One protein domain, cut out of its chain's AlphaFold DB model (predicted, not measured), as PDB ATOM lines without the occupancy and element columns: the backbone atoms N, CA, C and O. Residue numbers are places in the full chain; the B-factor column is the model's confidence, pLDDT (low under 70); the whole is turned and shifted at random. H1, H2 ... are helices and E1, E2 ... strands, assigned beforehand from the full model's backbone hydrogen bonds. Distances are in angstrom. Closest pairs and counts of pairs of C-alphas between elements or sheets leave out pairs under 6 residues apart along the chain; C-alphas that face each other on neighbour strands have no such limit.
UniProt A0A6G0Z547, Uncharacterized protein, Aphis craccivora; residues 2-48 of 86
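This is residues 2 to 48 of the 86 residues of an uncharacterized protein of Aphis craccivora (UniProt A0A6G0Z547). A long, narrow hairpin of E1 and E2 makes most of the length, with the short helix H1 following E2 at the end away from the turn, while residues 2 to 13 stick out as a free arm. The 47 printed residues run E1, E2, H1, an antiparallel two-stranded sheet and one helix; the class is mixed, with under half of the residues in named elements. The whole is only just extended, close to loose, with a radius of gyration of the C-alphas of 14.7 A and spans of 40 by 26 by 17 A.

Find C-alpha 18 at (5.177, 22.995, 44.359); E1 runs 21.7 A from there to residue 26. E2, residues 32 to 38, covers 19.2 A. H1, residues 41 to 46, ends at (-6.053, 36.622, 36.799).

In the hairpin, look for N 21 and O 35, 2.9 A apart, within hydrogen-bond range. E1 bends by 51 degrees at residue 23. H1 is apart from E1; 1 of its 2 O i to N i+4 pairs is within range.

The C-alphas of Ala 29 and Glu 48 are farthest apart, 42.7 A. The printed part has no cut, both links are tight, and no printed residue is under 70 in pLDDT.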
ATOM      1  N   LYS A   2       7.891  28.556  58.281       92.00
ATOM      2  CA  LYS A   2       6.900  28.549  59.377       92.00
ATOM      3  C   LYS A   2       7.440  29.168  60.679       92.00
ATOM      4  O   LYS A   2       6.802  30.041  61.246       92.00
ATOM      5  N   SER A   3       8.669  28.816  61.074       95.00
ATOM      6  CA  SER A   3       9.377  29.401  62.234       95.00
ATOM      7  C   SER A   3       9.549  30.921  62.140       95.00
ATOM      8  O   SER A   3       9.331  31.639  63.107       95.00
ATOM      9  N   ASN A   4       9.871  31.415  60.943       95.44
ATOM     10  CA  ASN A   4      10.065  32.841  60.668       95.44
ATOM     11  C   ASN A   4       8.732  33.583  60.449       95.44
ATOM     12  O   ASN A   4       8.753  34.732  60.028       95.44
ATOM     13  N   LYS A   5       7.584  32.922  60.671       93.50
ATOM     14  CA  LYS A   5       6.227  33.467  60.476       93.50
ATOM     15  C   LYS A   5       5.948  33.996  59.059       93.50
ATOM     16  O   LYS A   5       5.089  34.847  58.874       93.50
ATOM     17  N   ILE A   6       6.645  33.460  58.055       94.50
ATOM     18  CA  ILE A   6       6.463  33.825  56.639       94.50
ATOM     19  C   ILE A   6       5.268  33.071  56.034       94.50
ATOM     20  O   ILE A   6       4.577  33.593  55.169       94.50
ATOM     21  N   ILE A   7       5.021  31.833  56.483       94.56
ATOM     22  CA  ILE A   7       3.897  30.995  56.029       94.56
ATOM     23  C   ILE A   7       3.125  30.435  57.221       94.56
ATOM     24  O   ILE A   7       3.695  30.233  58.298       94.56
ATOM     25  N   ARG A   8       1.849  30.121  56.997       95.56
ATOM     26  CA  ARG A   8       0.952  29.466  57.952       95.56
ATOM     27  C   ARG A   8       0.132  28.392  57.251       95.56
ATOM     28  O   ARG A   8      -0.039  28.447  56.035       95.56
ATOM     29  N   ASP A   9      -0.390  27.456  58.031       95.12
ATOM     30  CA  ASP A   9      -1.343  26.481  57.510       95.12
ATOM     31  C   ASP A   9      -2.617  27.224  57.076       95.12
ATOM     32  O   ASP A   9      -3.057  28.169  57.740       95.12
ATOM     33  N   SER A  10      -3.187  26.833  55.940       93.81
ATOM     34  CA  SER A  10      -4.368  27.471  55.367       93.81
ATOM     35  C   SER A  10      -5.390  26.422  54.931       93.81
ATOM     36  O   SER A  10      -5.048  25.276  54.648       93.81
ATOM     37  N   LYS A  11      -6.662  26.825  54.891       95.38
ATOM     38  CA  LYS A  11      -7.776  26.044  54.330       95.38
ATOM     39  C   LYS A  11      -8.351  26.762  53.105       95.38
ATOM     40  O   LYS A  11      -9.556  26.946  52.991       95.38
ATOM     41  N   SER A  12      -7.462  27.273  52.255       93.62
ATOM     42  CA  SER A  12      -7.848  28.014  51.052       93.62
ATOM     43  C   SER A  12      -8.516  27.081  50.036       93.62
ATOM     44  O   SER A  12      -8.042  25.956  49.868       93.62
ATOM     45  N   PRO A  13      -9.554  27.535  49.311       93.94
ATOM     46  CA  PRO A  13     -10.093  26.793  48.171       93.94
ATOM     47  C   PRO A  13      -9.133  26.778  46.967       93.94
ATOM     48  O   PRO A  13      -9.302  25.971  46.057       93.94
ATOM     49  N   PHE A  14      -8.112  27.644  46.960       92.38
ATOM     50  CA  PHE A  14      -7.097  27.718  45.909       92.38
ATOM     51  C   PHE A  14      -5.804  27.014  46.330       92.38
ATOM     52  O   PHE A  14      -5.277  27.282  47.414       92.38
ATOM     53  N   ASN A  15      -5.272  26.166  45.445       93.06
ATOM     54  CA  ASN A  15      -4.010  25.449  45.626       93.06
ATOM     55  C   ASN A  15      -3.177  25.474  44.332       93.06
ATOM     56  O   ASN A  15      -3.726  25.417  43.232       93.06
ATOM     57  N   PHE A  16      -1.853  25.513  44.475       93.31
ATOM     58  CA  PHE A  16      -0.894  25.556  43.372       93.31
ATOM     59  C   PHE A  16       0.187  24.494  43.560       93.31
ATOM     60  O   PHE A  16       0.490  24.073  44.677       93.31
ATOM     61  N   GLN A  17       0.789  24.055  42.457       93.81
ATOM     62  CA  GLN A  17       1.828  23.035  42.500       93.81
ATOM     63  C   GLN A  17       3.136  23.585  43.091       93.81
ATOM     64  O   GLN A  17       3.546  24.713  42.804       93.81
ATOM     65  N   LEU A  18       3.819  22.750  43.877       94.56
ATOM     66  CA  LEU A  18       5.177  22.995  44.359       94.56
ATOM     67  C   LEU A  18       6.200  22.326  43.442       94.56
ATOM     68  O   LEU A  18       6.099  21.139  43.136       94.56
ATOM     69  N   VAL A  19       7.220  23.084  43.056       95.31
ATOM     70  CA  VAL A  19       8.314  22.650  42.189       95.31
ATOM     71  C   VAL A  19       9.628  22.764  42.951       95.31
ATOM     72  O   VAL A  19       9.945  23.806  43.526       95.31
ATOM     73  N   VAL A  20      10.419  21.692  42.952       94.00
ATOM     74  CA  VAL A  20      11.748  21.680  43.574       94.00
ATOM     75  C   VAL A  20      12.805  21.923  42.507       94.00
ATOM     76  O   VAL A  20      12.917  21.167  41.546       94.00
ATOM     77  N   VAL A  21      13.608  22.966  42.696       93.88
ATOM     78  CA  VAL A  21      14.652  23.374  41.753       93.88
ATOM     79  C   VAL A  21      16.022  23.248  42.409       93.88
ATOM     80  O   VAL A  21      16.239  23.690  43.539       93.88
ATOM     81  N   LYS A  22      16.974  22.658  41.683       94.31
ATOM     82  CA  LYS A  22      18.383  22.594  42.084       94.31
ATOM     83  C   LYS A  22      19.071  23.913  41.737       94.31
ATOM     84  O   LYS A  22      19.056  24.343  40.585       94.31
ATOM     85  N   LYS A  23      19.695  24.560  42.720       92.25
ATOM     86  CA  LYS A  23      20.585  25.701  42.492       92.25
ATOM     87  C   LYS A  23      21.942  25.189  42.002       92.25
ATOM     88  O   LYS A  23      22.377  24.112  42.391       92.25
ATOM     89  N   LYS A  24      22.624  26.002  41.187       88.88
ATOM     90  CA  LYS A  24      23.979  25.715  40.680       88.88
ATOM     91  C   LYS A  24      25.017  25.537  41.797       88.88
ATOM     92  O   LYS A  24      25.967  24.788  41.634       88.88
ATOM     93  N   ASN A  25      24.827  26.218  42.927       86.81
ATOM     94  CA  ASN A  25      25.772  26.181  44.038       86.81
ATOM     95  C   ASN A  25      25.596  24.901  44.862       86.81
ATOM     96  O   ASN A  25      24.466  24.509  45.182       86.81
ATOM     97  N   LEU A  26      26.725  24.317  45.250       87.56
ATOM     98  CA  LEU A  26      26.779  23.217  46.201       87.56
ATOM     99  C   LEU A  26      26.699  23.754  47.633       87.56
ATOM    100  O   LEU A  26      27.086  24.887  47.920       87.56
ATOM    101  N   ASP A  27      26.136  22.944  48.512       84.38
ATOM    102  CA  ASP A  27      26.095  23.176  49.948       84.38
ATOM    103  C   ASP A  27      27.428  22.774  50.596       84.38
ATOM    104  O   ASP A  27      28.270  22.148  49.949       84.38
ATOM    105  N   SER A  28      27.611  23.057  51.888       83.25
ATOM    106  CA  SER A  28      28.842  22.712  52.627       83.25
ATOM    107  C   SER A  28      29.186  21.213  52.607       83.25
ATOM    108  O   SER A  28      30.331  20.841  52.826       83.25
ATOM    109  N   ALA A  29      28.207  20.355  52.303       85.25
ATOM    110  CA  ALA A  29      28.364  18.909  52.143       85.25
ATOM    111  C   ALA A  29      28.533  18.451  50.674       85.25
ATOM    112  O   ALA A  29      28.358  17.270  50.377       85.25
ATOM    113  N   GLY A  30      28.779  19.369  49.731       86.00
ATOM    114  CA  GLY A  30      28.998  19.058  48.311       86.00
ATOM    115  C   GLY A  30      27.738  18.678  47.518       86.00
ATOM    116  O   GLY A  30      27.841  18.223  46.382       86.00
ATOM    117  N   LYS A  31      26.537  18.855  48.084       87.75
ATOM    118  CA  LYS A  31      25.250  18.539  47.431       87.75
ATOM    119  C   LYS A  31      24.605  19.790  46.827       87.75
ATOM    120  O   LYS A  31      24.741  20.860  47.408       87.75
ATOM    121  N   PRO A  32      23.862  19.700  45.711       87.38
ATOM    122  CA  PRO A  32      23.193  20.862  45.130       87.38
ATOM    123  C   PRO A  32      22.140  21.427  46.085       87.38
ATOM    124  O   PRO A  32      21.262  20.703  46.562       87.38
ATOM    125  N   LYS A  33      22.196  22.738  46.336       90.62
ATOM    126  CA  LYS A  33      21.228  23.404  47.213       90.62
ATOM    127  C   LYS A  33      19.856  23.453  46.544       90.62
ATOM    128  O   LYS A  33      19.722  23.974  45.439       90.62
ATOM    129  N   LEU A  34      18.825  22.952  47.217       91.94
ATOM    130  CA  LEU A  34      17.458  22.943  46.694       91.94
ATOM    131  C   LEU A  34      16.703  24.226  47.071       91.94
ATOM    132  O   LEU A  34      16.910  24.796  48.144       91.94
ATOM    133  N   ARG A  35      15.817  24.679  46.182       91.94
ATOM    134  CA  ARG A  35      14.813  25.717  46.444       91.94
ATOM    135  C   ARG A  35      13.433  25.188  46.089       91.94
ATOM    136  O   ARG A  35      13.285  24.436  45.131       91.94
ATOM    137  N   ILE A  36      12.446  25.606  46.867       92.81
ATOM    138  CA  ILE A  36      11.039  25.328  46.603       92.81
ATOM    139  C   ILE A  36      10.464  26.555  45.897       92.81
ATOM    140  O   ILE A  36      10.609  27.671  46.396       92.81
ATOM    141  N   CYS A  37       9.834  26.338  44.750       94.25
ATOM    142  CA  CYS A  37       9.109  27.341  43.980       94.25
ATOM    143  C   CYS A  37       7.632  26.944  43.920       94.25
ATOM    144  O   CYS A  37       7.316  25.768  43.766       94.25
ATOM    145  N   VAL A  38       6.731  27.914  44.030       94.44
ATOM    146  CA  VAL A  38       5.293  27.701  43.822       94.44
ATOM    147  C   VAL A  38       4.958  28.164  42.408       94.44
ATOM    148  O   VAL A  38       5.401  29.237  41.997       94.44
ATOM    149  N   ASP A  39       4.208  27.365  41.656       94.94
ATOM    150  CA  ASP A  39       3.793  27.725  40.301       94.94
ATOM    151  C   ASP A  39       2.557  28.638  40.315       94.94
ATOM    152  O   ASP A  39       1.419  28.174  40.387       94.94
ATOM    153  N   PHE A  40       2.792  29.949  40.235       95.25
ATOM    154  CA  PHE A  40       1.747  30.976  40.221       95.25
ATOM    155  C   PHE A  40       1.289  31.394  38.818       95.25
ATOM    156  O   PHE A  40       0.593  32.394  38.697       95.25
ATOM    157  N   ARG A  41       1.622  30.664  37.743       94.44
ATOM    158  CA  ARG A  41       1.282  31.091  36.366       94.44
ATOM    159  C   ARG A  41      -0.208  31.400  36.176       94.44
ATOM    160  O   ARG A  41      -0.545  32.501  35.762       94.44
ATOM    161  N   LYS A  42      -1.087  30.484  36.598       92.88
ATOM    162  CA  LYS A  42      -2.549  30.682  36.543       92.88
ATOM    163  C   LYS A  42      -3.038  31.835  37.424       92.88
ATOM    164  O   LYS A  42      -4.039  32.460  37.110       92.88
ATOM    165  N   LEU A  43      -2.357  32.095  38.543       93.62
ATOM    166  CA  LEU A  43      -2.700  33.210  39.427       93.62
ATOM    167  C   LEU A  43      -2.303  34.548  38.796       93.62
ATOM    168  O   LEU A  43      -3.057  35.511  38.865       93.62
ATOM    169  N   ASN A  44      -1.140  34.596  38.153       93.06
ATOM    170  CA  ASN A  44      -0.634  35.798  37.501       93.06
ATOM    171  C   ASN A  44      -1.499  36.213  36.299       93.06
ATOM    172  O   ASN A  44      -1.573  37.396  36.010       93.06
ATOM    173  N   GLU A  45      -2.169  35.270  35.626       93.25
ATOM    174  CA  GLU A  45      -3.110  35.564  34.529       93.25
ATOM    175  C   GLU A  45      -4.385  36.280  35.001       93.25
ATOM    176  O   GLU A  45      -4.964  37.057  34.248       93.25
ATOM    177  N   VAL A  46      -4.829  36.023  36.236       94.12
ATOM    178  CA  VAL A  46      -6.053  36.622  36.799       94.12
ATOM    179  C   VAL A  46      -5.782  37.853  37.663       94.12
ATOM    180  O   VAL A  46      -6.719  38.550  38.042       94.12
ATOM    181  N   THR A  47      -4.520  38.099  38.016       94.50
ATOM    182  CA  THR A  47      -4.126  39.200  38.899       94.50
ATOM    183  C   THR A  47      -3.741  40.409  38.056       94.50
ATOM    184  O   THR A  47      -2.928  40.291  37.141       94.50
ATOM    185  N   GLU A  48      -4.296  41.578  38.370       91.75
ATOM    186  CA  GLU A  48      -3.885  42.828  37.736       91.75
ATOM    187  C   GLU A  48      -2.428  43.146  38.097       91.75
ATOM    188  O   GLU A  48      -2.029  43.094  39.262       91.75
TER     189      GLU A  48